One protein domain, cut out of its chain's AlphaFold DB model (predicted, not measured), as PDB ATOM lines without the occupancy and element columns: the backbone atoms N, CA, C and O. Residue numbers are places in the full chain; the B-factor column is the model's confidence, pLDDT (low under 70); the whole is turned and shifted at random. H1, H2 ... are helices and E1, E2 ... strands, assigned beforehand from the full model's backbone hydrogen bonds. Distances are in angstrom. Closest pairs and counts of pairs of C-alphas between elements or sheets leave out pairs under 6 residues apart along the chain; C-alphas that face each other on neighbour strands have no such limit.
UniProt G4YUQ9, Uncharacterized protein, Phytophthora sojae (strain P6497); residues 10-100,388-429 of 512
ATOM      1  N   ARG A  10     -17.994 -20.687   3.041       83.00
ATOM      2  CA  ARG A  10     -16.668 -20.747   2.400       83.00
ATOM      3  C   ARG A  10     -16.010 -22.111   2.598       83.00
ATOM      4  O   ARG A  10     -15.489 -22.647   1.632       83.00
ATOM      5  N   GLN A  11     -16.108 -22.691   3.794       85.44
ATOM      6  CA  GLN A  11     -15.613 -24.046   4.057       85.44
ATOM      7  C   GLN A  11     -16.404 -25.091   3.262       85.44
ATOM      8  O   GLN A  11     -15.803 -25.957   2.637       85.44
ATOM      9  N   ILE A  12     -17.736 -24.960   3.200       85.62
ATOM     10  CA  ILE A  12     -18.602 -25.874   2.434       85.62
ATOM     11  C   ILE A  12     -18.285 -25.825   0.935       85.62
ATOM     12  O   ILE A  12     -18.193 -26.866   0.301       85.62
ATOM     13  N   SER A  13     -18.128 -24.629   0.357       82.31
ATOM     14  CA  SER A  13     -17.885 -24.453  -1.089       82.31
ATOM     15  C   SER A  13     -16.408 -24.479  -1.503       82.31
ATOM     16  O   SER A  13     -16.111 -24.341  -2.689       82.31
ATOM     17  N   GLY A  14     -15.493 -24.610  -0.544       85.50
ATOM     18  CA  GLY A  14     -14.053 -24.750  -0.752       85.50
ATOM     19  C   GLY A  14     -13.590 -26.129  -0.299       85.50
ATOM     20  O   GLY A  14     -14.000 -27.133  -0.873       85.50
ATOM     21  N   CYS A  15     -12.806 -26.174   0.780       88.94
ATOM     22  CA  CYS A  15     -12.112 -27.384   1.223       88.94
ATOM     23  C   CYS A  15     -13.014 -28.618   1.401       88.94
ATOM     24  O   CYS A  15     -12.624 -29.711   1.007       88.94
ATOM     25  N   LEU A  16     -14.229 -28.473   1.947       89.50
ATOM     26  CA  LEU A  16     -15.122 -29.620   2.144       89.50
ATOM     27  C   LEU A  16     -15.650 -30.180   0.818       89.50
ATOM     28  O   LEU A  16     -15.797 -31.395   0.684       89.50
ATOM     29  N   LEU A  17     -15.924 -29.311  -0.159       90.69
ATOM     30  CA  LEU A  17     -16.331 -29.729  -1.499       90.69
ATOM     31  C   LEU A  17     -15.178 -30.419  -2.226       90.69
ATOM     32  O   LEU A  17     -15.413 -31.445  -2.858       90.69
ATOM     33  N   ASP A  18     -13.962 -29.887  -2.110       91.94
ATOM     34  CA  ASP A  18     -12.769 -30.453  -2.744       91.94
ATOM     35  C   ASP A  18     -12.489 -31.864  -2.216       91.94
ATOM     36  O   ASP A  18     -12.448 -32.816  -2.993       91.94
ATOM     37  N   VAL A  19     -12.453 -32.030  -0.888       92.19
ATOM     38  CA  VAL A  19     -12.266 -33.340  -0.241       92.19
ATOM     39  C   VAL A  19     -13.346 -34.336  -0.666       92.19
ATOM     40  O   VAL A  19     -13.055 -35.501  -0.950       92.19
ATOM     41  N   LEU A  20     -14.609 -33.905  -0.717       90.44
ATOM     42  CA  LEU A  20     -15.712 -34.775  -1.116       90.44
ATOM     43  C   LEU A  20     -15.622 -35.171  -2.594       90.44
ATOM     44  O   LEU A  20     -15.820 -36.340  -2.931       90.44
ATOM     45  N   TYR A  21     -15.318 -34.208  -3.463       90.12
ATOM     46  CA  TYR A  21     -15.128 -34.422  -4.890       90.12
ATOM     47  C   TYR A  21     -13.987 -35.409  -5.148       90.12
ATOM     48  O   TYR A  21     -14.212 -36.409  -5.827       90.12
ATOM     49  N   ASP A  22     -12.813 -35.196  -4.552       90.44
ATOM     50  CA  ASP A  22     -11.636 -36.050  -4.748       90.44
ATOM     51  C   ASP A  22     -11.854 -37.467  -4.213       90.44
ATOM     52  O   ASP A  22     -11.455 -38.455  -4.844       90.44
ATOM     53  N   ARG A  23     -12.570 -37.599  -3.089       89.19
ATOM     54  CA  ARG A  23     -12.960 -38.903  -2.544       89.19
ATOM     55  C   ARG A  23     -13.864 -39.660  -3.509       89.19
ATOM     56  O   ARG A  23     -13.573 -40.807  -3.848       89.19
ATOM     57  N   GLU A  24     -14.963 -39.047  -3.954       86.50
ATOM     58  CA  GLU A  24     -15.877 -39.702  -4.897       86.50
ATOM     59  C   GLU A  24     -15.201 -39.930  -6.266       86.50
ATOM     60  O   GLU A  24     -15.495 -40.929  -6.926       86.50
ATOM     61  N   LYS A  25     -14.236 -39.077  -6.652       85.12
ATOM     62  CA  LYS A  25     -13.391 -39.243  -7.844       85.12
ATOM     63  C   LYS A  25     -12.576 -40.491  -7.821       85.12
ATOM     64  O   LYS A  25     -12.731 -41.333  -8.702       85.12
ATOM     65  N   THR A  26     -11.768 -40.607  -6.788       86.06
ATOM     66  CA  THR A  26     -10.880 -41.739  -6.591       86.06
ATOM     67  C   THR A  26     -11.689 -43.029  -6.532       86.06
ATOM     68  O   THR A  26     -11.411 -43.967  -7.268       86.06
ATOM     69  N   GLN A  27     -12.780 -43.047  -5.761       83.25
ATOM     70  CA  GLN A  27     -13.672 -44.207  -5.650       83.25
ATOM     71  C   GLN A  27     -14.325 -44.622  -6.970       83.25
ATOM     72  O   GLN A  27     -14.693 -45.782  -7.155       83.25
ATOM     73  N   LEU A  28     -14.564 -43.677  -7.871       80.94
ATOM     74  CA  LEU A  28     -15.124 -43.979  -9.176       80.94
ATOM     75  C   LEU A  28     -14.052 -44.440 -10.167       80.94
ATOM     76  O   LEU A  28     -14.284 -45.418 -10.867       80.94
ATOM     77  N   ILE A  29     -12.883 -43.797 -10.180       80.06
ATOM     78  CA  ILE A  29     -11.744 -44.243 -10.991       80.06
ATOM     79  C   ILE A  29     -11.394 -45.683 -10.620       80.06
ATOM     80  O   ILE A  29     -11.411 -46.527 -11.505       80.06
ATOM     81  N   LEU A  30     -11.234 -45.994  -9.327       80.25
ATOM     82  CA  LEU A  30     -10.973 -47.358  -8.850       80.25
ATOM     83  C   LEU A  30     -12.039 -48.347  -9.329       80.25
ATOM     84  O   LEU A  30     -11.716 -49.392  -9.879       80.25
ATOM     85  N   ARG A  31     -13.326 -47.986  -9.241       76.88
ATOM     86  CA  ARG A  31     -14.419 -48.832  -9.746       76.88
ATOM     87  C   ARG A  31     -14.387 -49.085 -11.250       76.88
ATOM     88  O   ARG A  31     -15.021 -50.045 -11.659       76.88
ATOM     89  N   ILE A  32     -13.736 -48.238 -12.043       73.38
ATOM     90  CA  ILE A  32     -13.595 -48.386 -13.501       73.38
ATOM     91  C   ILE A  32     -12.282 -49.107 -13.848       73.38
ATOM     92  O   ILE A  32     -12.214 -49.890 -14.801       73.38
ATOM     93  N   THR A  33     -11.214 -48.833 -13.099       71.88
ATOM     94  CA  THR A  33      -9.874 -49.364 -13.363       71.88
ATOM     95  C   THR A  33      -9.664 -50.752 -12.767       71.88
ATOM     96  O   THR A  33      -9.037 -51.573 -13.424       71.88
ATOM     97  N   GLU A  34     -10.199 -51.027 -11.573       67.88
ATOM     98  CA  GLU A  34     -10.069 -52.315 -10.866       67.88
ATOM     99  C   GLU A  34     -11.163 -53.324 -11.240       67.88
ATOM    100  O   GLU A  34     -11.046 -54.510 -10.950       67.88
ATOM    101  N   SER A  35     -12.243 -52.875 -11.876       61.38
ATOM    102  CA  SER A  35     -13.263 -53.767 -12.426       61.38
ATOM    103  C   SER A  35     -12.813 -54.393 -13.747       61.38
ATOM    104  O   SER A  35     -12.172 -53.706 -14.545       61.38
ATOM    105  N   ASP A  36     -13.312 -55.592 -14.068       62.34
ATOM    106  CA  ASP A  36     -13.259 -56.216 -15.409       62.34
ATOM    107  C   ASP A  36     -14.056 -55.434 -16.485       62.34
ATOM    108  O   ASP A  36     -14.504 -55.985 -17.490       62.34
ATOM    109  N   VAL A  37     -14.288 -54.131 -16.287       64.19
ATOM    110  CA  VAL A  37     -14.907 -53.259 -17.283       64.19
ATOM    111  C   VAL A  37     -13.902 -53.037 -18.407       64.19
ATOM    112  O   VAL A  37     -12.924 -52.287 -18.295       64.19
ATOM    113  N   THR A  38     -14.180 -53.725 -19.506       65.31
ATOM    114  CA  THR A  38     -13.427 -53.687 -20.759       65.31
ATOM    115  C   THR A  38     -13.918 -52.591 -21.703       65.31
ATOM    116  O   THR A  38     -13.198 -52.226 -22.624       65.31
ATOM    117  N   ASN A  39     -15.123 -52.048 -21.479       72.38
ATOM    118  CA  ASN A  39     -15.820 -51.203 -22.445       72.38
ATOM    119  C   ASN A  39     -16.591 -50.060 -21.778       72.38
ATOM    120  O   ASN A  39     -17.471 -50.311 -20.953       72.38
ATOM    121  N   LEU A  40     -16.321 -48.820 -22.196       79.69
ATOM    122  CA  LEU A  40     -17.048 -47.630 -21.747       79.69
ATOM    123  C   LEU A  40     -17.688 -46.879 -22.916       79.69
ATOM    124  O   LEU A  40     -17.098 -46.712 -23.988       79.69
ATOM    125  N   ALA A  41     -18.901 -46.388 -22.670       82.00
ATOM    126  CA  ALA A  41     -19.650 -45.553 -23.598       82.00
ATOM    127  C   ALA A  41     -19.697 -44.106 -23.097       82.00
ATOM    128  O   ALA A  41     -20.311 -43.813 -22.063       82.00
ATOM    129  N   LEU A  42     -19.084 -43.198 -23.856       81.88
ATOM    130  CA  LEU A  42     -19.112 -41.769 -23.578       81.88
ATOM    131  C   LEU A  42     -20.356 -41.127 -24.173       81.88
ATOM    132  O   LEU A  42     -20.555 -41.166 -25.377       81.88
ATOM    133  N   ILE A  43     -21.180 -40.505 -23.337       80.88
ATOM    134  CA  ILE A  43     -22.295 -39.668 -23.781       80.88
ATOM    135  C   ILE A  43     -21.881 -38.223 -23.544       80.88
ATOM    136  O   ILE A  43     -21.566 -37.875 -22.410       80.88
ATOM    137  N   THR A  44     -21.876 -37.393 -24.584       76.62
ATOM    138  CA  THR A  44     -21.494 -35.985 -24.443       76.62
ATOM    139  C   THR A  44     -22.229 -35.088 -25.431       76.62
ATOM    140  O   THR A  44     -22.472 -35.472 -26.571       76.62
ATOM    141  N   ASP A  45     -22.586 -33.891 -24.975       72.44
ATOM    142  CA  ASP A  45     -23.232 -32.847 -25.778       72.44
ATOM    143  C   ASP A  45     -22.209 -31.897 -26.437       72.44
ATOM    144  O   ASP A  45     -22.558 -30.915 -27.085       72.44
ATOM    145  N   GLY A  46     -20.912 -32.176 -26.262       72.31
ATOM    146  CA  GLY A  46     -19.808 -31.379 -26.783       72.31
ATOM    147  C   GLY A  46     -18.726 -32.245 -27.423       72.31
ATOM    148  O   GLY A  46     -18.659 -33.453 -27.216       72.31
ATOM    149  N   SER A  47     -17.844 -31.624 -28.205       67.44
ATOM    150  CA  SER A  47     -16.667 -32.296 -28.779       67.44
ATOM    151  C   SER A  47     -15.372 -31.951 -28.050       67.44
ATOM    152  O   SER A  47     -14.397 -32.699 -28.143       67.44
ATOM    153  N   SER A  48     -15.354 -30.807 -27.364       70.69
ATOM    154  CA  SER A  48     -14.144 -30.165 -26.862       70.69
ATOM    155  C   SER A  48     -14.377 -29.551 -25.485       70.69
ATOM    156  O   SER A  48     -15.488 -29.108 -25.193       70.69
ATOM    157  N   ASN A  49     -13.336 -29.494 -24.656       66.50
ATOM    158  CA  ASN A  49     -13.355 -28.679 -23.441       66.50
ATOM    159  C   ASN A  49     -13.178 -27.178 -23.777       66.50
ATOM    160  O   ASN A  49     -13.001 -26.797 -24.937       66.50
ATOM    161  N   THR A  50     -13.178 -26.319 -22.754       62.59
ATOM    162  CA  THR A  50     -12.961 -24.863 -22.896       62.59
ATOM    163  C   THR A  50     -11.597 -24.488 -23.483       62.59
ATOM    164  O   THR A  50     -11.436 -23.373 -23.964       62.59
ATOM    165  N   ASN A  51     -10.631 -25.410 -23.466       60.53
ATOM    166  CA  ASN A  51      -9.282 -25.221 -23.997       60.53
ATOM    167  C   ASN A  51      -9.138 -25.756 -25.434       60.53
ATOM    168  O   ASN A  51      -8.068 -25.650 -26.027       60.53
ATOM    169  N   GLY A  52     -10.207 -26.319 -26.008       64.31
ATOM    170  CA  GLY A  52     -10.214 -26.893 -27.353       64.31
ATOM    171  C   GLY A  52      -9.759 -28.355 -27.433       64.31
ATOM    172  O   GLY A  52      -9.790 -28.928 -28.525       64.31
ATOM    173  N   ASP A  53      -9.401 -28.988 -26.313       68.44
ATOM    174  CA  ASP A  53      -8.974 -30.388 -26.296       68.44
ATOM    175  C   ASP A  53     -10.158 -31.330 -26.506       68.44
ATOM    176  O   ASP A  53     -11.249 -31.116 -25.970       68.44
ATOM    177  N   SER A  54      -9.923 -32.422 -27.238       74.06
ATOM    178  CA  SER A  54     -10.903 -33.494 -27.428       74.06
ATOM    179  C   SER A  54     -11.355 -34.060 -26.080       74.06
ATOM    180  O   SER A  54     -10.532 -34.550 -25.303       74.06
ATOM    181  N   ILE A  55     -12.672 -34.058 -25.837       73.38
ATOM    182  CA  ILE A  55     -13.269 -34.609 -24.606       73.38
ATOM    183  C   ILE A  55     -12.850 -36.065 -24.406       73.38
ATOM    184  O   ILE A  55     -12.555 -36.477 -23.289       73.38
ATOM    185  N   ILE A  56     -12.759 -36.832 -25.491       74.75
ATOM    186  CA  ILE A  56     -12.347 -38.235 -25.438       74.75
ATOM    187  C   ILE A  56     -10.938 -38.337 -24.866       74.75
ATOM    188  O   ILE A  56     -10.762 -39.014 -23.863       74.75
ATOM    189  N   ASN A  57      -9.977 -37.584 -25.413       75.00
ATOM    190  CA  ASN A  57      -8.585 -37.608 -24.952       75.00
ATOM    191  C   ASN A  57      -8.470 -37.204 -23.478       75.00
ATOM    192  O   ASN A  57      -7.692 -37.803 -22.735       75.00
ATOM    193  N   PHE A  58      -9.269 -36.225 -23.046       74.31
ATOM    194  CA  PHE A  58      -9.342 -35.839 -21.641       74.31
ATOM    195  C   PHE A  58      -9.804 -37.006 -20.758       74.31
ATOM    196  O   PHE A  58      -9.107 -37.346 -19.805       74.31
ATOM    197  N   PHE A  59     -10.921 -37.665 -21.081       74.44
ATOM    198  CA  PHE A  59     -11.401 -38.813 -20.299       74.44
ATOM    199  C   PHE A  59     -10.364 -39.929 -20.252       74.44
ATOM    200  O   PHE A  59     -10.024 -40.449 -19.196       74.44
ATOM    201  N   GLU A  60      -9.803 -40.250 -21.403       76.00
ATOM    202  CA  GLU A  60      -8.837 -41.322 -21.585       76.00
ATOM    203  C   GLU A  60      -7.523 -41.092 -20.825       76.00
ATOM    204  O   GLU A  60      -6.899 -42.052 -20.375       76.00
ATOM    205  N   SER A  61      -7.142 -39.828 -20.600       76.00
ATOM    206  CA  SER A  61      -6.022 -39.467 -19.718       76.00
ATOM    207  C   SER A  61      -6.281 -39.798 -18.241       76.00
ATOM    208  O   SER A  61      -5.336 -40.003 -17.485       76.00
ATOM    209  N   VAL A  62      -7.552 -39.881 -17.830       71.50
ATOM    210  CA  VAL A  62      -7.966 -40.137 -16.443       71.50
ATOM    211  C   VAL A  62      -8.197 -41.627 -16.184       71.50
ATOM    212  O   VAL A  62      -7.818 -42.129 -15.131       71.50
ATOM    213  N   ILE A  63      -8.834 -42.335 -17.121       73.56
ATOM    214  CA  ILE A  63      -9.258 -43.739 -16.937       73.56
ATOM    215  C   ILE A  63      -8.384 -44.766 -17.673       73.56
ATOM    216  O   ILE A  63      -8.577 -45.971 -17.499       73.56
ATOM    217  N   GLY A  64      -7.424 -44.305 -18.476       73.81
ATOM    218  CA  GLY A  64      -6.504 -45.144 -19.237       73.81
ATOM    219  C   GLY A  64      -6.831 -45.206 -20.730       73.81
ATOM    220  O   GLY A  64      -7.993 -45.194 -21.148       73.81
ATOM    221  N   SER A  65      -5.776 -45.292 -21.546       76.12
ATOM    222  CA  SER A  65      -5.921 -45.262 -22.999       76.12
ATOM    223  C   SER A  65      -6.652 -46.487 -23.545       76.12
ATOM    224  O   SER A  65      -6.270 -47.609 -23.230       76.12
ATOM    225  N   GLY A  66      -7.673 -46.287 -24.389       75.69
ATOM    226  CA  GLY A  66      -8.355 -47.388 -25.090       75.69
ATOM    227  C   GLY A  66      -9.557 -47.974 -24.352       75.69
ATOM    228  O   GLY A  66     -10.239 -48.831 -24.901       75.69
ATOM    229  N   LYS A  67      -9.865 -47.485 -23.145       77.25
ATOM    230  CA  LYS A  67     -11.041 -47.913 -22.371       77.25
ATOM    231  C   LYS A  67     -12.372 -47.400 -22.946       77.25
ATOM    232  O   LYS A  67     -13.417 -48.005 -22.697       77.25
ATOM    233  N   VAL A  68     -12.365 -46.291 -23.694       81.31
ATOM    234  CA  VAL A  68     -13.572 -45.735 -24.328       81.31
ATOM    235  C   VAL A  68     -13.773 -46.388 -25.692       81.31
ATOM    236  O   VAL A  68     -13.008 -46.149 -26.622       81.31
ATOM    237  N   THR A  69     -14.832 -47.184 -25.830       82.88
ATOM    238  CA  THR A  69     -15.111 -47.937 -27.065       82.88
ATOM    239  C   THR A  69     -16.270 -47.371 -27.874       82.88
ATOM    240  O   THR A  69     -16.414 -47.673 -29.063       82.88
ATOM    241  N   SER A  70     -17.065 -46.475 -27.285       86.31
ATOM    242  CA  SER A  70     -18.102 -45.748 -28.015       86.31
ATOM    243  C   SER A  70     -18.298 -44.318 -27.527       86.31
ATOM    244  O   SER A  70     -18.048 -43.999 -26.366       86.31
ATOM    245  N   VAL A  71     -18.761 -43.459 -28.435       85.44
ATOM    246  CA  VAL A  71     -19.076 -42.053 -28.173       85.44
ATOM    247  C   VAL A  71     -20.429 -41.723 -28.780       85.44
ATOM    248  O   VAL A  71     -20.681 -42.012 -29.948       85.44
ATOM    249  N   VAL A  72     -21.290 -41.104 -27.986       85.31
ATOM    250  CA  VAL A  72     -22.674 -40.795 -28.316       85.31
ATOM    251  C   VAL A  72     -22.897 -39.302 -28.116       85.31
ATOM    252  O   VAL A  72     -22.873 -38.811 -26.985       85.31
ATOM    253  N   THR A  73     -23.120 -38.581 -29.210       85.31
ATOM    254  CA  THR A  73     -23.335 -37.123 -29.188       85.31
ATOM    255  C   THR A  73     -24.606 -36.740 -29.923       85.31
ATOM    256  O   THR A  73     -25.278 -37.594 -30.498       85.31
ATOM    257  N   ASP A  74     -24.942 -35.453 -29.969       81.19
ATOM    258  CA  ASP A  74     -25.961 -34.988 -30.905       81.19
ATOM    259  C   ASP A  74     -25.533 -35.213 -32.378       81.19
ATOM    260  O   ASP A  74     -24.431 -35.685 -32.680       81.19
ATOM    261  N   ASN A  75     -26.434 -34.920 -33.322       80.62
ATOM    262  CA  ASN A  75     -26.166 -35.110 -34.752       80.62
ATOM    263  C   ASN A  75     -25.658 -33.842 -35.462       80.62
ATOM    264  O   ASN A  75     -25.725 -33.789 -36.702       80.62
ATOM    265  N   ALA A  76     -25.186 -32.835 -34.722       80.06
ATOM    266  CA  ALA A  76     -24.727 -31.581 -35.293       80.06
ATOM    267  C   ALA A  76     -23.496 -31.779 -36.201       80.06
ATOM    268  O   ALA A  76     -22.751 -32.764 -36.125       80.06
ATOM    269  N   ALA A  77     -23.302 -30.855 -37.147       81.69
ATOM    270  CA  ALA A  77     -22.273 -30.987 -38.181       81.69
ATOM    271  C   ALA A  77     -20.846 -30.973 -37.602       81.69
ATOM    272  O   ALA A  77     -19.976 -31.718 -38.067       81.69
ATOM    273  N   ASN A  78     -20.622 -30.168 -36.561       81.31
ATOM    274  CA  ASN A  78     -19.389 -30.138 -35.778       81.31
ATOM    275  C   ASN A  78     -19.124 -31.488 -35.085       81.31
ATOM    276  O   ASN A  78     -18.010 -31.996 -35.203       81.31
ATOM    277  N   MET A  79     -20.133 -32.131 -34.487       84.44
ATOM    278  CA  MET A  79     -19.979 -33.454 -33.866       84.44
ATOM    279  C   MET A  79     -19.635 -34.532 -34.890       84.44
ATOM    280  O   MET A  79     -18.677 -35.281 -34.713       84.44
ATOM    281  N   LYS A  80     -20.306 -34.547 -36.046       83.50
ATOM    282  CA  LYS A  80     -19.948 -35.458 -37.148       83.50
ATOM    283  C   LYS A  80     -18.531 -35.221 -37.674       83.50
ATOM    284  O   LYS A  80     -17.862 -36.156 -38.118       83.50
ATOM    285  N   LYS A  81     -18.051 -33.972 -37.669       83.19
ATOM    286  CA  LYS A  81     -16.651 -33.648 -37.987       83.19
ATOM    287  C   LYS A  81     -15.713 -34.188 -36.905       83.19
ATOM    288  O   LYS A  81     -14.729 -34.827 -37.267       83.19
ATOM    289  N   ALA A  82     -16.049 -34.018 -35.628       81.69
ATOM    290  CA  ALA A  82     -15.288 -34.563 -34.509       81.69
ATOM    291  C   ALA A  82     -15.187 -36.097 -34.581       81.69
ATOM    292  O   ALA A  82     -14.083 -36.627 -34.523       81.69
ATOM    293  N   TRP A  83     -16.289 -36.809 -34.854       86.12
ATOM    294  CA  TRP A  83     -16.278 -38.268 -35.033       86.12
ATOM    295  C   TRP A  83     -15.297 -38.715 -36.119       86.12
ATOM    296  O   TRP A  83     -14.559 -39.679 -35.934       86.12
ATOM    297  N   ARG A  84     -15.259 -38.008 -37.259       84.69
ATOM    298  CA  ARG A  84     -14.316 -38.309 -38.349       84.69
ATOM    299  C   ARG A  84     -12.864 -38.102 -37.931       84.69
ATOM    300  O   ARG A  84     -12.015 -38.878 -38.346       84.69
ATOM    301  N   LEU A  85     -12.574 -37.058 -37.156       82.56
ATOM    302  CA  LEU A  85     -11.218 -36.777 -36.681       82.56
ATOM    303  C   LEU A  85     -10.764 -37.816 -35.658       82.56
ATOM    304  O   LEU A  85      -9.667 -38.352 -35.785       82.56
ATOM    305  N   VAL A  86     -11.626 -38.157 -34.703       80.50
ATOM    306  CA  VAL A  86     -11.277 -39.118 -33.656       80.50
ATOM    307  C   VAL A  86     -11.136 -40.524 -34.230       80.50
ATOM    308  O   VAL A  86     -10.169 -41.203 -33.912       80.50
ATOM    309  N   ARG A  87     -12.010 -40.947 -35.154       83.69
ATOM    310  CA  ARG A  87     -11.891 -42.261 -35.816       83.69
ATOM    311  C   ARG A  87     -10.608 -42.436 -36.631       83.69
ATOM    312  O   ARG A  87     -10.183 -43.565 -36.830       83.69
ATOM    313  N   LYS A  88      -9.977 -41.347 -37.092       83.38
ATOM    314  CA  LYS A  88      -8.647 -41.419 -37.728       83.38
ATOM    315  C   LYS A  88      -7.543 -41.755 -36.728       83.38
ATOM    316  O   LYS A  88      -6.559 -42.371 -37.110       83.38
ATOM    317  N   GLN A  89      -7.692 -41.313 -35.482       79.88
ATOM    318  CA  GLN A  89      -6.721 -41.542 -34.409       79.88
ATOM    319  C   GLN A  89      -7.009 -42.843 -33.648       79.88
ATOM    320  O   GLN A  89      -6.089 -43.476 -33.142       79.88
ATOM    321  N   ARG A  90      -8.284 -43.246 -33.580       78.06
ATOM    322  CA  ARG A  90      -8.774 -44.437 -32.886       78.06
ATOM    323  C   ARG A  90      -9.635 -45.286 -33.810       78.06
ATOM    324  O   ARG A  90     -10.853 -45.100 -33.901       78.06
ATOM    325  N   VAL A  91      -8.976 -46.217 -34.493       78.12
ATOM    326  CA  VAL A  91      -9.641 -47.276 -35.263       78.12
ATOM    327  C   VAL A  91     -10.511 -48.100 -34.308       78.12
ATOM    328  O   VAL A  91     -10.138 -48.306 -33.157       78.12
ATOM    329  N   GLY A  92     -11.714 -48.473 -34.750       77.12
ATOM    330  CA  GLY A  92     -12.681 -49.211 -33.932       77.12
ATOM    331  C   GLY A  92     -13.642 -48.361 -33.105       77.12
ATOM    332  O   GLY A  92     -14.692 -48.863 -32.718       77.12
ATOM    333  N   LEU A  93     -13.384 -47.065 -32.879       85.81
ATOM    334  CA  LEU A  93     -14.266 -46.253 -32.033       85.81
ATOM    335  C   LEU A  93     -15.684 -46.102 -32.624       85.81
ATOM    336  O   LEU A  93     -15.911 -45.471 -33.673       85.81
ATOM    337  N   VAL A  94     -16.682 -46.605 -31.893       87.50
ATOM    338  CA  VAL A  94     -18.087 -46.533 -32.299       87.50
ATOM    339  C   VAL A  94     -18.672 -45.164 -31.951       87.50
ATOM    340  O   VAL A  94     -19.152 -44.929 -30.850       87.50
ATOM    341  N   CYS A  95     -18.659 -44.239 -32.910       86.69
ATOM    342  CA  CYS A  95     -19.374 -42.964 -32.803       86.69
ATOM    343  C   CYS A  95     -20.820 -43.077 -33.317       86.69
ATOM    344  O   CYS A  95     -21.036 -43.463 -34.476       86.69
ATOM    345  N   THR A  96     -21.793 -42.706 -32.487       84.88
ATOM    346  CA  THR A  96     -23.222 -42.690 -32.820       84.88
ATOM    347  C   THR A  96     -23.881 -41.384 -32.384       84.88
ATOM    348  O   THR A  96     -23.376 -40.648 -31.540       84.88
ATOM    349  N   GLY A  97     -25.016 -41.070 -33.006       84.50
ATOM    350  CA  GLY A  97     -25.781 -39.867 -32.707       84.50
ATOM    351  C   GLY A  97     -27.004 -40.134 -31.839       84.50
ATOM    352  O   GLY A  97     -27.583 -41.224 -31.892       84.50
ATOM    353  N   TYR A  98     -27.473 -39.115 -31.120       84.94
ATOM    354  CA  TYR A  98     -28.733 -39.165 -30.389       84.94
ATOM    355  C   TYR A  98     -29.886 -39.439 -31.344       84.94
ATOM    356  O   TYR A  98     -30.175 -38.672 -32.271       84.94
ATOM    357  N   THR A  99     -30.586 -40.542 -31.097       85.81
ATOM    358  CA  THR A  99     -31.745 -40.913 -31.909       85.81
ATOM    359  C   THR A  99     -32.904 -39.948 -31.653       85.81
ATOM    360  O   THR A  99     -33.620 -39.595 -32.587       85.81
ATOM    361  N   THR A 100     -33.029 -39.432 -30.425       84.38
ATOM    362  CA  THR A 100     -33.992 -38.381 -30.046       84.38
ATOM    363  C   THR A 100     -33.819 -37.119 -30.893       84.38
ATOM    364  O   THR A 100     -34.788 -36.619 -31.463       84.38
ATOM    365  N   SER A 388     -30.276 -38.802 -25.523       74.62
ATOM    366  CA  SER A 388     -29.772 -37.581 -24.878       74.62
ATOM    367  C   SER A 388     -30.142 -37.484 -23.391       74.62
ATOM    368  O   SER A 388     -29.614 -36.627 -22.691       74.62
ATOM    369  N   ALA A 389     -31.000 -38.373 -22.870       68.38
ATOM    370  CA  ALA A 389     -31.556 -38.282 -21.516       68.38
ATOM    371  C   ALA A 389     -30.505 -38.237 -20.391       68.38
ATOM    372  O   ALA A 389     -30.770 -37.719 -19.306       68.38
ATOM    373  N   SER A 390     -29.310 -38.796 -20.605       69.62
ATOM    374  CA  SER A 390     -28.226 -38.688 -19.617       69.62
ATOM    375  C   SER A 390     -27.619 -37.280 -19.603       69.62
ATOM    376  O   SER A 390     -27.470 -36.709 -18.524       69.62
ATOM    377  N   SER A 391     -27.356 -36.698 -20.777       74.19
ATOM    378  CA  SER A 391     -26.866 -35.320 -20.922       74.19
ATOM    379  C   SER A 391     -27.904 -34.306 -20.437       74.19
ATOM    380  O   SER A 391     -27.581 -33.409 -19.670       74.19
ATOM    381  N   GLU A 392     -29.181 -34.486 -20.787       73.88
ATOM    382  CA  GLU A 392     -30.267 -33.593 -20.352       73.88
ATOM    383  C   GLU A 392     -30.442 -33.577 -18.827       73.88
ATOM    384  O   GLU A 392     -30.678 -32.521 -18.241       73.88
ATOM    385  N   ARG A 393     -30.270 -34.725 -18.157       75.06
ATOM    386  CA  ARG A 393     -30.243 -34.776 -16.687       75.06
ATOM    387  C   ARG A 393     -29.040 -34.036 -16.111       75.06
ATOM    388  O   ARG A 393     -29.211 -33.314 -15.134       75.06
ATOM    389  N   SER A 394     -27.858 -34.185 -16.716       76.31
ATOM    390  CA  SER A 394     -26.653 -33.435 -16.326       76.31
ATOM    391  C   SER A 394     -26.898 -31.924 -16.423       76.31
ATOM    392  O   SER A 394     -26.664 -31.189 -15.462       76.31
ATOM    393  N   TRP A 395     -27.488 -31.462 -17.530       78.50
ATOM    394  CA  TRP A 395     -27.856 -30.058 -17.729       78.50
ATOM    395  C   TRP A 395     -28.951 -29.571 -16.776       78.50
ATOM    396  O   TRP A 395     -28.891 -28.443 -16.291       78.50
ATOM    397  N   SER A 396     -29.928 -30.416 -16.449       77.81
ATOM    398  CA  SER A 396     -30.956 -30.093 -15.452       77.81
ATOM    399  C   SER A 396     -30.352 -29.913 -14.053       77.81
ATOM    400  O   SER A 396     -30.702 -28.962 -13.355       77.81
ATOM    401  N   ILE A 397     -29.394 -30.761 -13.663       80.81
ATOM    402  CA  ILE A 397     -28.659 -30.626 -12.395       80.81
ATOM    403  C   ILE A 397     -27.819 -29.342 -12.391       80.81
ATOM    404  O   ILE A 397     -27.824 -28.618 -11.395       80.81
ATOM    405  N   HIS A 398     -27.154 -29.016 -13.505       82.38
ATOM    406  CA  HIS A 398     -26.465 -27.732 -13.663       82.38
ATOM    407  C   HIS A 398     -27.424 -26.556 -13.470       82.38
ATOM    408  O   HIS A 398     -27.129 -25.671 -12.675       82.38
ATOM    409  N   GLY A 399     -28.587 -26.576 -14.128       80.19
ATOM    410  CA  GLY A 399     -29.608 -25.537 -13.981       80.19
ATOM    411  C   GLY A 399     -30.137 -25.415 -12.549       80.19
ATOM    412  O   GLY A 399     -30.386 -24.309 -12.082       80.19
ATOM    413  N   PHE A 400     -30.247 -26.525 -11.815       81.31
ATOM    414  CA  PHE A 400     -30.635 -26.524 -10.402       81.31
ATOM    415  C   PHE A 400     -29.560 -25.912  -9.483       81.31
ATOM    416  O   PHE A 400     -29.876 -25.147  -8.566       81.31
ATOM    417  N   ILE A 401     -28.288 -26.247  -9.712       81.50
ATOM    418  CA  ILE A 401     -27.157 -25.779  -8.895       81.50
ATOM    419  C   ILE A 401     -26.819 -24.316  -9.210       81.50
ATOM    420  O   ILE A 401     -26.549 -23.533  -8.296       81.50
ATOM    421  N   HIS A 402     -26.861 -23.949 -10.488       81.31
ATOM    422  CA  HIS A 402     -26.468 -22.651 -11.012       81.31
ATOM    423  C   HIS A 402     -27.648 -21.990 -11.742       81.31
ATOM    424  O   HIS A 402     -27.838 -22.146 -12.948       81.31
ATOM    425  N   THR A 403     -28.451 -21.236 -10.985       76.44
ATOM    426  CA  THR A 403     -29.591 -20.458 -11.501       76.44
ATOM    427  C   THR A 403     -29.219 -18.987 -11.702       76.44
ATOM    428  O   THR A 403     -28.265 -18.496 -11.097       76.44
ATOM    429  N   LYS A 404     -30.037 -18.233 -12.456       64.88
ATOM    430  CA  LYS A 404     -29.888 -16.769 -12.617       64.88
ATOM    431  C   LYS A 404     -29.816 -16.016 -11.272       64.88
ATOM    432  O   LYS A 404     -29.130 -15.006 -11.170       64.88
ATOM    433  N   LEU A 405     -30.468 -16.531 -10.223       62.03
ATOM    434  CA  LEU A 405     -30.459 -15.960  -8.867       62.03
ATOM    435  C   LEU A 405     -29.276 -16.441  -7.994       62.03
ATOM    436  O   LEU A 405     -28.947 -15.800  -6.996       62.03
ATOM    437  N   ARG A 406     -28.620 -17.559  -8.339       61.84
ATOM    438  CA  ARG A 406     -27.471 -18.145  -7.617       61.84
ATOM    439  C   ARG A 406     -26.207 -18.102  -8.487       61.84
ATOM    440  O   ARG A 406     -25.746 -19.128  -8.970       61.84
ATOM    441  N   ASN A 407     -25.609 -16.917  -8.625       66.88
ATOM    442  CA  ASN A 407     -24.502 -16.646  -9.560       66.88
ATOM    443  C   ASN A 407     -23.092 -16.548  -8.932       66.88
ATOM    444  O   ASN A 407     -22.122 -16.271  -9.626       66.88
ATOM    445  N   ARG A 408     -22.940 -16.738  -7.612       76.25
ATOM    446  CA  ARG A 408     -21.643 -16.554  -6.915       76.25
ATOM    447  C   ARG A 408     -20.784 -17.826  -6.825       76.25
ATOM    448  O   ARG A 408     -19.944 -17.930  -5.929       76.25
ATOM    449  N   LEU A 409     -21.042 -18.828  -7.662       81.31
ATOM    450  CA  LEU A 409     -20.228 -20.043  -7.744       81.31
ATOM    451  C   LEU A 409     -19.302 -19.930  -8.954       81.31
ATOM    452  O   LEU A 409     -19.739 -19.533 -10.026       81.31
ATOM    453  N   THR A 410     -18.029 -20.274  -8.780       86.00
ATOM    454  CA  THR A 410     -17.103 -20.374  -9.913       86.00
ATOM    455  C   THR A 410     -17.462 -21.601 -10.761       86.00
ATOM    456  O   THR A 410     -17.994 -22.570 -10.206       86.00
ATOM    457  N   PRO A 411     -17.144 -21.619 -12.070       82.50
ATOM    458  CA  PRO A 411     -17.390 -22.783 -12.928       82.50
ATOM    459  C   PRO A 411     -16.818 -24.084 -12.351       82.50
ATOM    460  O   PRO A 411     -17.484 -25.112 -12.342       82.50
ATOM    461  N   GLU A 412     -15.623 -24.022 -11.765       85.25
ATOM    462  CA  GLU A 412     -14.990 -25.164 -11.103       85.25
ATOM    463  C   GLU A 412     -15.835 -25.722  -9.943       85.25
ATOM    464  O   GLU A 412     -16.051 -26.930  -9.849       85.25
ATOM    465  N   ARG A 413     -16.376 -24.847  -9.084       88.00
ATOM    466  CA  ARG A 413     -17.245 -25.257  -7.970       88.00
ATOM    467  C   ARG A 413     -18.553 -25.855  -8.466       88.00
ATOM    468  O   ARG A 413     -19.028 -26.827  -7.882       88.00
ATOM    469  N   VAL A 414     -19.129 -25.293  -9.529       87.00
ATOM    470  CA  VAL A 414     -20.334 -25.846 -10.162       87.00
ATOM    471  C   VAL A 414     -20.049 -27.254 -10.679       87.00
ATOM    472  O   VAL A 414     -20.775 -28.175 -10.316       87.00
ATOM    473  N   ASN A 415     -18.951 -27.450 -11.413       85.44
ATOM    474  CA  ASN A 415     -18.553 -28.760 -11.934       85.44
ATOM    475  C   ASN A 415     -18.348 -29.788 -10.811       85.44
ATOM    476  O   ASN A 415     -18.855 -30.908 -10.896       85.44
ATOM    477  N   LYS A 416     -17.663 -29.404  -9.723       88.44
ATOM    478  CA  LYS A 416     -17.468 -30.269  -8.548       88.44
ATOM    479  C   LYS A 416     -18.800 -30.649  -7.894       88.44
ATOM    480  O   LYS A 416     -19.027 -31.822  -7.605       88.44
ATOM    481  N   LEU A 417     -19.708 -29.687  -7.711       87.81
ATOM    482  CA  LEU A 417     -21.033 -29.932  -7.131       87.81
ATOM    483  C   LEU A 417     -21.898 -30.830  -8.013       87.81
ATOM    484  O   LEU A 417     -22.508 -31.763  -7.498       87.81
ATOM    485  N   VAL A 418     -21.941 -30.584  -9.325       84.25
ATOM    486  CA  VAL A 418     -22.689 -31.423 -10.269       84.25
ATOM    487  C   VAL A 418     -22.146 -32.844 -10.248       84.25
ATOM    488  O   VAL A 418     -22.926 -33.797 -10.176       84.25
ATOM    489  N   PHE A 419     -20.820 -32.998 -10.256       83.62
ATOM    490  CA  PHE A 419     -20.183 -34.304 -10.186       83.62
ATOM    491  C   PHE A 419     -20.584 -35.062  -8.911       83.62
ATOM    492  O   PHE A 419     -21.057 -36.201  -8.981       83.62
ATOM    493  N   VAL A 420     -20.424 -34.420  -7.751       85.88
ATOM    494  CA  VAL A 420     -20.757 -34.994  -6.444       85.88
ATOM    495  C   VAL A 420     -22.242 -35.345  -6.384       85.88
ATOM    496  O   VAL A 420     -22.593 -36.466  -6.020       85.88
ATOM    497  N   TYR A 421     -23.119 -34.430  -6.798       83.19
ATOM    498  CA  TYR A 421     -24.565 -34.641  -6.811       83.19
ATOM    499  C   TYR A 421     -24.939 -35.845  -7.678       83.19
ATOM    500  O   TYR A 421     -25.662 -36.734  -7.232       83.19
ATOM    501  N   THR A 422     -24.381 -35.932  -8.884       76.12
ATOM    502  CA  THR A 422     -24.652 -37.024  -9.828       76.12
ATOM    503  C   THR A 422     -24.218 -38.386  -9.280       76.12
ATOM    504  O   THR A 422     -24.904 -39.387  -9.506       76.12
ATOM    505  N   ASN A 423     -23.114 -38.439  -8.531       75.88
ATOM    506  CA  ASN A 423     -22.496 -39.697  -8.104       75.88
ATOM    507  C   ASN A 423     -22.856 -40.163  -6.704       75.88
ATOM    508  O   ASN A 423     -22.915 -41.370  -6.457       75.88
ATOM    509  N   ILE A 424     -23.165 -39.234  -5.806       74.12
ATOM    510  CA  ILE A 424     -23.681 -39.559  -4.479       74.12
ATOM    511  C   ILE A 424     -25.175 -39.891  -4.561       74.12
ATOM    512  O   ILE A 424     -25.613 -40.841  -3.912       74.12
ATOM    513  N   ALA A 425     -25.959 -39.199  -5.401       55.91
ATOM    514  CA  ALA A 425     -27.407 -39.423  -5.501       55.91
ATOM    515  C   ALA A 425     -27.795 -40.821  -6.019       55.91
ATOM    516  O   ALA A 425     -28.914 -41.289  -5.805       55.91
ATOM    517  N   ARG A 426     -26.856 -41.549  -6.635       54.78
ATOM    518  CA  ARG A 426     -27.043 -42.957  -7.022       54.78
ATOM    519  C   ARG A 426     -27.026 -43.934  -5.835       54.78
ATOM    520  O   ARG A 426     -27.135 -45.136  -6.060       54.78
ATOM    521  N   LYS A 427     -26.921 -43.442  -4.589       46.03
ATOM    522  CA  LYS A 427     -26.905 -44.246  -3.353       46.03
ATOM    523  C   LYS A 427     -28.222 -44.249  -2.533       46.03
ATOM    524  O   LYS A 427     -28.240 -44.929  -1.514       46.03
ATOM    525  N   SER A 428     -29.329 -43.583  -2.923       40.47
ATOM    526  CA  SER A 428     -30.630 -43.746  -2.211       40.47
ATOM    527  C   SER A 428     -31.906 -43.349  -2.989       40.47
ATOM    528  O   SER A 428     -31.896 -42.432  -3.812       40.47
ATOM    529  N   GLU A 429     -33.035 -44.005  -2.656       39.34
ATOM    530  CA  GLU A 429     -34.414 -43.726  -3.130       39.34
ATOM    531  C   GLU A 429     -34.930 -42.315  -2.763       39.34
ATOM    532  O   GLU A 429     -35.876 -41.811  -3.366       39.34
TER     533      GLU A 429
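This is residues 10 to 100 and 388 to 429 of the 512 residues of an uncharacterized protein of Phytophthora sojae (strain P6497) (UniProt G4YUQ9). A small sheet of three parallel strands, E1 to E3, with H3 and H4 over one face makes one lobe. Beside it, three helices make a loose open frame: H2 and H5 each reach the sheet lobe by one end, and H6 crosses between them as a crossbar, while the short H1 lies at the far end of H2. The printed part has 133 residues, with six named helices and three named strands in the order H1 H2 E1 H3 E2 H4 E3 H5 H6; the sheet runs E1 E2 E3, and the class is mostly helix. The whole is compact, with a radius of gyration of the C-alphas of 16.2 A and spans of 46 by 37 by 33 A.

The sheet's strands are E1, residues 40 to 43, 9.7 A long from first to last C-alpha; E2, residues 68 to 73, 13.9 A; and E3, residues 94 to 97, 10.2 A. C-alpha 40 is at (-17.048, -47.630, -21.747). H3 is residues 55 to 63, 12.6 A, and H4 residues 77 to 89, 19.2 A. H1 is residues 10 to 13, 5.2 A, from C-alpha 10 at (-16.668, -20.747, 2.400), and H2 residues 15 to 33, 26.5 A. H5 is residues 389 to 401, 18.3 A, and H6 residues 411 to 427, 25.4 A, ending with C-alpha 427 at (-26.905, -44.246, -3.353).

E2 is the inner strand. E1 and E2 are parallel at 16 degrees, with N 42 and O 70 2.8 A apart, within hydrogen-bond range; E2 and E3 are parallel at 14 degrees, with N 71 and O 94 at 2.9 A. H3 and H4 on one face make two layers, a sheet with helices on one face. E1, H3, E2 and E2, H4, E3 are strand-helix-strand units, parallel neighbour strands with a helix between, each with a right-handed crossover. H4 runs along the strands at a height over the sheet of 9.8 A; its closest C-alpha pair with E3 is Trp 83 and Cys 95, 6.1 A. H2 touches H3 with residues 29 to 33 alone, closest C-alphas Ile 29 and Ile 63 at 6.5 A, about perpendicular at 84 degrees. H2 touches H6 with residues 17 to 24 alone, closest C-alphas Tyr 21 and Val 420 at 5.9 A, a steep tilt of 57 degrees, the same way. H5 touches H6, closest C-alphas His 398 and Val 418 at 6.3 A, a steep tilt of 61 degrees, opposite ways. H5 is only just not on the sheet, with 4 pairs of C-alphas within 10 A. H1 is close to but not clearly touching H2, closest C-alphas Gln 11 and Leu 17 at 8.0 A. Every O i to N i+4 pair is within hydrogen-bond range in H2 and H5; the counts are 4 of 5 in H3, 8 of 9 in H4 and 11 of 13 in H6, and H1 is too short for such a pair.

The two C-alphas farthest apart are those of Arg 10 and Val 91, 46.6 A. Residues 101 to 387 are not printed, and C-alphas 100 and 388 are 6.7 A apart across this cut. The link from E1 to H3 is long, and residues 403 to 408 stand free. The model's mean pLDDT over the printed part is 77.9; 22 residues are under 70, among them 34 to 38, 49 to 53 and 425 to 429.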